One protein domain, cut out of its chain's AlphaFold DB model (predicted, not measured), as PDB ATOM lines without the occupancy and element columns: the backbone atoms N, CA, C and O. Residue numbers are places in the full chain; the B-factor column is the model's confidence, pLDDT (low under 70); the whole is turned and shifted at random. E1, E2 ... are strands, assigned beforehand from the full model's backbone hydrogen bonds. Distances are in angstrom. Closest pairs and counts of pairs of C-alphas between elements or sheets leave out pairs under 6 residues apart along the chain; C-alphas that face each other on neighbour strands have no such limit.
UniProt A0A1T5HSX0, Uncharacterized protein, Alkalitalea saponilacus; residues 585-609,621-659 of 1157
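What this domain is: This is residues 585 to 609 and 621 to 659 of the 1157 residues of an uncharacterized protein of Alkalitalea saponilacus (UniProt A0A1T5HSX0). Two small antiparallel sheets make a small, loosely built sandwich: a twisted sheet of three strands, E3, E1 and E5, with the two-stranded sheet of E2 and E4 over one of its faces. The long strand E5 reaches past the others at its first residues, and residues 591 to 603 pass from the larger sheet over to the smaller one without a named element. The printed part has 64 residues with five named strands in the order E1 to E5 and no named helix, and its class is all strand. The sheet orders are E3 - E1 - E5 and E2 - E4. The whole is only just compact, close to loose, with a radius of gyration of the C-alphas of 12.4 A, and elongated, with spans of 35 by 22 by 16 A.

How they stand to each other: E1, residues 585 to 590, is the inner strand of the larger sheet. Its neighbour E3, residues 626 to 632, is an edge strand and antiparallel to it at 160 degrees, with N 587 and O 630 2.8 A apart, within hydrogen-bond range. The other edge strand, E5, residues 649 to 658, is antiparallel to E1 at 161 degrees, with N 590 and O 653 at 2.9 A and N 653 and O 590 at 2.8 A. E2, residues 604 to 609, and E4, residues 637 to 642, are antiparallel neighbours at 149 degrees, with N 607 and O 639 at 2.7 A. Between the sheets, the closest C-alphas of E2 and E3 are those of Pro 604 and His 628, 7.8 A apart. For E3 and E4 they are those of Ala 632 and Tyr 638, 8.0 A apart. E1 and E2 are only just apart, their closest C-alphas at 8.0 A. E1 and E4, E2 and E5, and E4 and E5 are apart.

Where its parts are: E1 begins at C-alpha 585, (91.894, 8.598, -8.608), and is 15.5 A long from first to last C-alpha. E2 is 14.6 A long and starts at C-alpha 604, (84.873, 20.296, 3.957). E3 measures 18.9 A and E4 16.8 A. E5, the longest strand, covers 29.9 A and ends at C-alpha 658, (90.283, 7.631, -12.495).

The domain as a whole: The C-alphas farthest apart, those of Asn 647 and Tyr 659, are 35.6 A apart. Residues 610 to 620 are not printed, and C-alphas 609 and 621 stand 25.7 A apart across this cut, in the link from E2 to E3. The link from E1 to E2 is long, with 13 residues; that from E3 to E4 is tight, and that from E4 to E5 is short. The mean pLDDT of the printed part is 88.1, with residues 644 to 646 under 70.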
ATOM      1  N   ALA A 585      92.798   7.653  -7.976       90.56
ATOM      2  CA  ALA A 585      91.894   8.598  -8.608       90.56
ATOM      3  C   ALA A 585      91.984   9.981  -7.974       90.56
ATOM      4  O   ALA A 585      92.468  10.142  -6.859       90.56
ATOM      5  N   GLU A 586      91.492  10.977  -8.694       91.12
ATOM      6  CA  GLU A 586      91.202  12.290  -8.141       91.12
ATOM      7  C   GLU A 586      89.769  12.252  -7.616       91.12
ATOM      8  O   GLU A 586      88.827  11.898  -8.333       91.12
ATOM      9  N   ILE A 587      89.623  12.551  -6.332       94.62
ATOM     10  CA  ILE A 587      88.347  12.678  -5.651       94.62
ATOM     11  C   ILE A 587      87.974  14.145  -5.642       94.62
ATOM     12  O   ILE A 587      88.698  14.985  -5.109       94.62
ATOM     13  N   THR A 588      86.798  14.423  -6.181       95.44
ATOM     14  CA  THR A 588      86.184  15.738  -6.135       95.44
ATOM     15  C   THR A 588      85.053  15.723  -5.117       95.44
ATOM     16  O   THR A 588      84.125  14.923  -5.229       95.44
ATOM     17  N   ILE A 589      85.086  16.655  -4.168       95.88
ATOM     18  CA  ILE A 589      83.963  16.991  -3.290       95.88
ATOM     19  C   ILE A 589      83.453  18.368  -3.702       95.88
ATOM     20  O   ILE A 589      84.156  19.367  -3.556       95.88
ATOM     21  N   SER A 590      82.238  18.446  -4.234       94.69
ATOM     22  CA  SER A 590      81.735  19.663  -4.870       94.69
ATOM     23  C   SER A 590      80.354  20.061  -4.378       94.69
ATOM     24  O   SER A 590      79.462  19.231  -4.215       94.69
ATOM     25  N   ARG A 591      80.152  21.370  -4.208       93.06
ATOM     26  CA  ARG A 591      78.817  21.982  -4.150       93.06
ATOM     27  C   ARG A 591      78.471  22.769  -5.413       93.06
ATOM     28  O   ARG A 591      77.361  23.263  -5.528       93.06
ATOM     29  N   CYS A 592      79.384  22.885  -6.376       88.56
ATOM     30  CA  CYS A 592      79.226  23.780  -7.527       88.56
ATOM     31  C   CYS A 592      78.030  23.470  -8.426       88.56
ATOM     32  O   CYS A 592      77.472  24.383  -9.024       88.56
ATOM     33  N   ASN A 593      77.640  22.200  -8.511       87.56
ATOM     34  CA  ASN A 593      76.572  21.741  -9.400       87.56
ATOM     35  C   ASN A 593      75.212  21.639  -8.694       87.56
ATOM     36  O   ASN A 593      74.280  21.048  -9.233       87.56
ATOM     37  N   ILE A 594      75.105  22.163  -7.473       87.81
ATOM     38  CA  ILE A 594      73.926  21.999  -6.627       87.81
ATOM     39  C   ILE A 594      73.131  23.290  -6.663       87.81
ATOM     40  O   ILE A 594      73.631  24.341  -6.272       87.81
ATOM     41  N   GLU A 595      71.890  23.218  -7.129       85.88
ATOM     42  CA  GLU A 595      70.953  24.340  -7.133       85.88
ATOM     43  C   GLU A 595      70.333  24.505  -5.735       85.88
ATOM     44  O   GLU A 595      69.203  24.102  -5.482       85.88
ATOM     45  N   ASP A 596      71.103  25.059  -4.795       82.38
ATOM     46  CA  ASP A 596      70.597  25.571  -3.517       82.38
ATOM     47  C   ASP A 596      70.841  27.085  -3.377       82.38
ATOM     48  O   ASP A 596      71.813  27.623  -3.913       82.38
ATOM     49  N   ASP A 597      69.951  27.769  -2.654       79.94
ATOM     50  CA  ASP A 597      70.017  29.218  -2.384       79.94
ATOM     51  C   ASP A 597      71.004  29.565  -1.242       79.94
ATOM     52  O   ASP A 597      70.983  30.665  -0.685       79.94
ATOM     53  N   LEU A 598      71.855  28.617  -0.830       79.50
ATOM     54  CA  LEU A 598      72.776  28.792   0.292       79.50
ATOM     55  C   LEU A 598      74.070  29.477  -0.166       79.50
ATOM     56  O   LEU A 598      75.052  28.812  -0.499       79.50
ATOM     57  N   ASP A 599      74.090  30.808  -0.082       76.00
ATOM     58  CA  ASP A 599      75.270  31.662  -0.305       76.00
ATOM     59  C   ASP A 599      76.267  31.643   0.876       76.00
ATOM     60  O   ASP A 599      76.748  32.672   1.350       76.00
ATOM     61  N   ILE A 600      76.585  30.453   1.389       77.50
ATOM     62  CA  ILE A 600      77.534  30.273   2.493       77.50
ATOM     63  C   ILE A 600      78.707  29.421   2.009       77.50
ATOM     64  O   ILE A 600      78.524  28.287   1.550       77.50
ATOM     65  N   LEU A 601      79.921  29.960   2.183       78.38
ATOM     66  CA  LEU A 601      81.191  29.283   1.922       78.38
ATOM     67  C   LEU A 601      81.388  28.120   2.907       78.38
ATOM     68  O   LEU A 601      82.037  28.245   3.942       78.38
ATOM     69  N   LEU A 602      80.809  26.971   2.568       82.06
ATOM     70  CA  LEU A 602      81.039  25.699   3.243       82.06
ATOM     71  C   LEU A 602      82.305  25.055   2.673       82.06
ATOM     72  O   LEU A 602      82.390  24.827   1.465       82.06
ATOM     73  N   GLN A 603      83.277  24.764   3.537       86.62
ATOM     74  CA  GLN A 603      84.498  24.034   3.190       86.62
ATOM     75  C   GLN A 603      84.529  22.709   3.972       86.62
ATOM     76  O   GLN A 603      84.488  22.743   5.208       86.62
ATOM     77  N   PRO A 604      84.583  21.548   3.297       91.56
ATOM     78  CA  PRO A 604      84.873  20.296   3.957       91.56
ATOM     79  C   PRO A 604      86.338  20.288   4.409       91.56
ATOM     80  O   PRO A 604      87.243  20.721   3.698       91.56
ATOM     81  N   ASN A 605      86.580  19.759   5.601       92.75
ATOM     82  CA  ASN A 605      87.903  19.340   6.028       92.75
ATOM     83  C   ASN A 605      88.048  17.853   5.705       92.75
ATOM     84  O   ASN A 605      87.220  17.041   6.122       92.75
ATOM     85  N   ILE A 606      89.100  17.509   4.972       94.94
ATOM     86  CA  ILE A 606      89.382  16.141   4.537       94.94
ATOM     87  C   ILE A 606      90.571  15.630   5.343       94.94
ATOM     88  O   ILE A 606      91.550  16.348   5.544       94.94
ATOM     89  N   TYR A 607      90.477  14.405   5.831       94.56
ATOM     90  CA  TYR A 607      91.445  13.765   6.704       94.56
ATOM     91  C   TYR A 607      91.783  12.382   6.168       94.56
ATOM     92  O   TYR A 607      90.925  11.680   5.638       94.56
ATOM     93  N   LYS A 608      93.027  11.954   6.354       90.19
ATOM     94  CA  LYS A 608      93.448  10.588   6.017       90.19
ATOM     95  C   LYS A 608      93.107   9.594   7.131       90.19
ATOM     96  O   LYS A 608      92.825   8.429   6.896       90.19
ATOM     97  N   ASN A 609      93.142  10.065   8.371       91.56
ATOM     98  CA  ASN A 609      92.770   9.323   9.567       91.56
ATOM     99  C   ASN A 609      92.182  10.296  10.597       91.56
ATOM    100  O   ASN A 609      92.221  11.514  10.415       91.56
ATOM    101  N   TYR A 621      86.560  27.850  -6.157       87.69
ATOM    102  CA  TYR A 621      85.273  28.484  -5.869       87.69
ATOM    103  C   TYR A 621      84.453  28.675  -7.143       87.69
ATOM    104  O   TYR A 621      84.971  29.047  -8.193       87.69
ATOM    105  N   CYS A 622      83.150  28.452  -7.031       87.62
ATOM    106  CA  CYS A 622      82.170  28.538  -8.112       87.62
ATOM    107  C   CYS A 622      81.017  29.439  -7.653       87.62
ATOM    108  O   CYS A 622      79.891  28.998  -7.430       87.62
ATOM    109  N   GLY A 623      81.342  30.714  -7.426       87.88
ATOM    110  CA  GLY A 623      80.483  31.655  -6.704       87.88
ATOM    111  C   GLY A 623      80.670  31.518  -5.191       87.88
ATOM    112  O   GLY A 623      81.797  31.497  -4.705       87.88
ATOM    113  N   SER A 624      79.569  31.400  -4.452       82.81
ATOM    114  CA  SER A 624      79.530  31.171  -2.995       82.81
ATOM    115  C   SER A 624      79.751  29.706  -2.587       82.81
ATOM    116  O   SER A 624      79.726  29.367  -1.403       82.81
ATOM    117  N   LYS A 625      79.972  28.824  -3.565       84.94
ATOM    118  CA  LYS A 625      80.151  27.378  -3.396       84.94
ATOM    119  C   LYS A 625      81.607  26.997  -3.637       84.94
ATOM    120  O   LYS A 625      82.364  27.744  -4.258       84.94
ATOM    121  N   SER A 626      81.999  25.832  -3.136       89.38
ATOM    122  CA  SER A 626      83.364  25.331  -3.261       89.38
ATOM    123  C   SER A 626      83.400  23.921  -3.856       89.38
ATOM    124  O   SER A 626      82.463  23.128  -3.708       89.38
ATOM    125  N   LYS A 627      84.498  23.645  -4.554       93.19
ATOM    126  CA  LYS A 627      84.931  22.358  -5.085       93.19
ATOM    127  C   LYS A 627      86.302  22.061  -4.492       93.19
ATOM    128  O   LYS A 627      87.147  22.952  -4.459       93.19
ATOM    129  N   HIS A 628      86.483  20.845  -4.004       93.50
ATOM    130  CA  HIS A 628      87.682  20.374  -3.320       93.50
ATOM    131  C   HIS A 628      88.174  19.128  -4.030       93.50
ATOM    132  O   HIS A 628      87.473  18.119  -4.028       93.50
ATOM    133  N   ASP A 629      89.351  19.214  -4.628       92.38
ATOM    134  CA  ASP A 629      89.972  18.122  -5.363       92.38
ATOM    135  C   ASP A 629      91.175  17.591  -4.566       92.38
ATOM    136  O   ASP A 629      91.986  18.360  -4.040       92.38
ATOM    137  N   PHE A 630      91.272  16.272  -4.415       91.75
ATOM    138  CA  PHE A 630      92.428  15.616  -3.802       91.75
ATOM    139  C   PHE A 630      92.653  14.239  -4.418       91.75
ATOM    140  O   PHE A 630      91.728  13.597  -4.900       91.75
ATOM    141  N   VAL A 631      93.888  13.751  -4.380       88.00
ATOM    142  CA  VAL A 631      94.203  12.419  -4.906       88.00
ATOM    143  C   VAL A 631      93.942  11.378  -3.836       88.00
ATOM    144  O   VAL A 631      94.333  11.559  -2.689       88.00
ATOM    145  N   ALA A 632      93.285  10.288  -4.203       90.69
ATOM    146  CA  ALA A 632      93.051   9.155  -3.333       90.69
ATOM    147  C   ALA A 632      93.734   7.902  -3.870       90.69
ATOM    148  O   ALA A 632      93.729   7.626  -5.073       90.69
ATOM    149  N   LEU A 633      94.314   7.130  -2.955       89.31
ATOM    150  CA  LEU A 633      94.875   5.825  -3.263       89.31
ATOM    151  C   LEU A 633      93.798   4.763  -3.143       89.31
ATOM    152  O   LEU A 633      93.013   4.759  -2.193       89.31
ATOM    153  N   LYS A 634      93.812   3.826  -4.086       92.12
ATOM    154  CA  LYS A 634      92.935   2.667  -4.090       92.12
ATOM    155  C   LYS A 634      92.956   1.974  -2.724       92.12
ATOM    156  O   LYS A 634      94.018   1.789  -2.132       92.12
ATOM    157  N   ASP A 635      91.776   1.575  -2.263       93.50
ATOM    158  CA  ASP A 635      91.532   0.876  -1.001       93.50
ATOM    159  C   ASP A 635      91.890   1.699   0.260       93.50
ATOM    160  O   ASP A 635      91.793   1.187   1.375       93.50
ATOM    161  N   SER A 636      92.257   2.982   0.122       92.94
ATOM    162  CA  SER A 636      92.470   3.890   1.257       92.94
ATOM    163  C   SER A 636      91.180   4.609   1.645       92.94
ATOM    164  O   SER A 636      90.434   5.083   0.784       92.94
ATOM    165  N   THR A 637      90.928   4.707   2.953       95.94
ATOM    166  CA  THR A 637      89.772   5.413   3.518       95.94
ATOM    167  C   THR A 637      90.136   6.843   3.903       95.94
ATOM    168  O   THR A 637      91.114   7.076   4.607       95.94
ATOM    169  N   TYR A 638      89.305   7.791   3.487       96.00
ATOM    170  CA  TYR A 638      89.409   9.215   3.777       96.00
ATOM    171  C   TYR A 638      88.185   9.667   4.562       96.00
ATOM    172  O   TYR A 638      87.079   9.181   4.333       96.00
ATOM    173  N   TYR A 639      88.375  10.611   5.474       96.88
ATOM    174  CA  TYR A 639      87.338  11.128   6.353       96.88
ATOM    175  C   TYR A 639      87.038  12.577   6.002       96.88
ATOM    176  O   TYR A 639      87.936  13.406   5.909       96.88
ATOM    177  N   ILE A 640      85.768  12.892   5.814       95.94
ATOM    178  CA  ILE A 640      85.290  14.194   5.365       95.94
ATOM    179  C   ILE A 640      84.408  14.743   6.474       95.94
ATOM    180  O   ILE A 640      83.458  14.086   6.883       95.94
ATOM    181  N   THR A 641      84.686  15.948   6.958       94.31
ATOM    182  CA  THR A 641      83.785  16.647   7.881       94.31
ATOM    183  C   THR A 641      83.464  18.025   7.356       94.31
ATOM    184  O   THR A 641      84.339  18.750   6.891       94.31
ATOM    185  N   TRP A 642      82.207  18.421   7.486       89.69
ATOM    186  CA  TRP A 642      81.785  19.783   7.196       89.69
ATOM    187  C   TRP A 642      81.831  20.604   8.488       89.69
ATOM    188  O   TRP A 642      81.365  20.145   9.532       89.69
ATOM    189  N   GLY A 643      82.480  21.770   8.439       79.50
ATOM    190  CA  GLY A 643      82.644  22.647   9.603       79.50
ATOM    191  C   GLY A 643      81.335  23.299  10.065       79.50
ATOM    192  O   GLY A 643      80.362  23.352   9.314       79.50
ATOM    193  N   TYR A 644      81.330  23.806  11.304       64.69
ATOM    194  CA  TYR A 644      80.185  24.484  11.923       64.69
ATOM    195  C   TYR A 644      79.744  25.717  11.141       64.69
ATOM    196  O   TYR A 644      80.313  26.799  11.287       64.69
ATOM    197  N   ILE A 645      78.666  25.582  10.380       57.28
ATOM    198  CA  ILE A 645      77.915  26.742   9.919       57.28
ATOM    199  C   ILE A 645      76.439  26.403  10.066       57.28
ATOM    200  O   ILE A 645      75.951  25.581   9.306       57.28
ATOM    201  N   SER A 646      75.802  26.979  11.100       61.53
ATOM    202  CA  SER A 646      74.350  27.167  11.350       61.53
ATOM    203  C   SER A 646      73.378  26.130  10.776       61.53
ATOM    204  O   SER A 646      73.409  25.953   9.575       61.53
ATOM    205  N   ASN A 647      72.454  25.587  11.582       74.06
ATOM    206  CA  ASN A 647      71.464  24.508  11.337       74.06
ATOM    207  C   ASN A 647      70.783  24.342   9.944       74.06
ATOM    208  O   ASN A 647      69.556  24.260   9.833       74.06
ATOM    209  N   TYR A 648      71.546  24.307   8.863       83.88
ATOM    210  CA  TYR A 648      71.097  24.193   7.490       83.88
ATOM    211  C   TYR A 648      71.397  22.789   6.993       83.88
ATOM    212  O   TYR A 648      72.487  22.239   7.161       83.88
ATOM    213  N   GLN A 649      70.404  22.224   6.326       88.62
ATOM    214  CA  GLN A 649      70.586  21.038   5.520       88.62
ATOM    215  C   GLN A 649      71.069  21.469   4.133       88.62
ATOM    216  O   GLN A 649      70.453  22.335   3.512       88.62
ATOM    217  N   PHE A 650      72.158  20.880   3.648       90.06
ATOM    218  CA  PHE A 650      72.685  21.153   2.312       90.06
ATOM    219  C   PHE A 650      73.141  19.873   1.623       90.06
ATOM    220  O   PHE A 650      73.444  18.864   2.270       90.06
ATOM    221  N   GLN A 651      73.184  19.922   0.294       94.25
ATOM    222  CA  GLN A 651      73.680  18.826  -0.526       94.25
ATOM    223  C   GLN A 651      75.133  19.071  -0.935       94.25
ATOM    224  O   GLN A 651      75.596  20.213  -1.004       94.25
ATOM    225  N   TRP A 652      75.848  17.986  -1.208       95.00
ATOM    226  CA  TRP A 652      77.205  17.979  -1.745       95.00
ATOM    227  C   TRP A 652      77.417  16.699  -2.558       95.00
ATOM    228  O   TRP A 652      76.794  15.678  -2.285       95.00
ATOM    229  N   GLU A 653      78.255  16.752  -3.581       96.81
ATOM    230  CA  GLU A 653      78.540  15.632  -4.479       96.81
ATOM    231  C   GLU A 653      79.965  15.127  -4.242       96.81
ATOM    232  O   GLU A 653      80.883  15.935  -4.085       96.81
ATOM    233  N   LEU A 654      80.144  13.805  -4.216       97.56
ATOM    234  CA  LEU A 654      81.446  13.143  -4.254       97.56
ATOM    235  C   LEU A 654      81.568  12.376  -5.568       97.56
ATOM    236  O   LEU A 654      80.732  11.521  -5.853       97.56
ATOM    237  N   SER A 655      82.616  12.633  -6.344       96.75
ATOM    238  CA  SER A 655      82.909  11.872  -7.564       96.75
ATOM    239  C   SER A 655      84.346  11.370  -7.570       96.75
ATOM    240  O   SER A 655      85.254  12.112  -7.195       96.75
ATOM    241  N   GLU A 656      84.551  10.139  -8.037       96.19
ATOM    242  CA  GLU A 656      85.873   9.558  -8.263       96.19
ATOM    243  C   GLU A 656      86.176   9.546  -9.765       96.19
ATOM    244  O   GLU A 656      85.539   8.841 -10.550       96.19
ATOM    245  N   GLN A 657      87.170  10.323 -10.187       93.50
ATOM    246  CA  GLN A 657      87.667  10.274 -11.554       93.50
ATOM    247  C   GLN A 657      88.983   9.506 -11.567       93.50
ATOM    248  O   GLN A 657      89.973   9.971 -11.004       93.50
ATOM    249  N   THR A 658      89.021   8.350 -12.247       86.25
ATOM    250  CA  THR A 658      90.283   7.631 -12.495       86.25
ATOM    251  C   THR A 658      91.293   8.603 -13.074       86.25
ATOM    252  O   THR A 658      91.122   9.105 -14.189       86.25
ATOM    253  N   TYR A 659      92.326   8.867 -12.292       73.31
ATOM    254  CA  TYR A 659      93.350   9.824 -12.630       73.31
ATOM    255  C   TYR A 659      94.525   9.024 -13.176       73.31
ATOM    256  O   TYR A 659      94.962   8.069 -12.524       73.31
TER     257      TYR A 659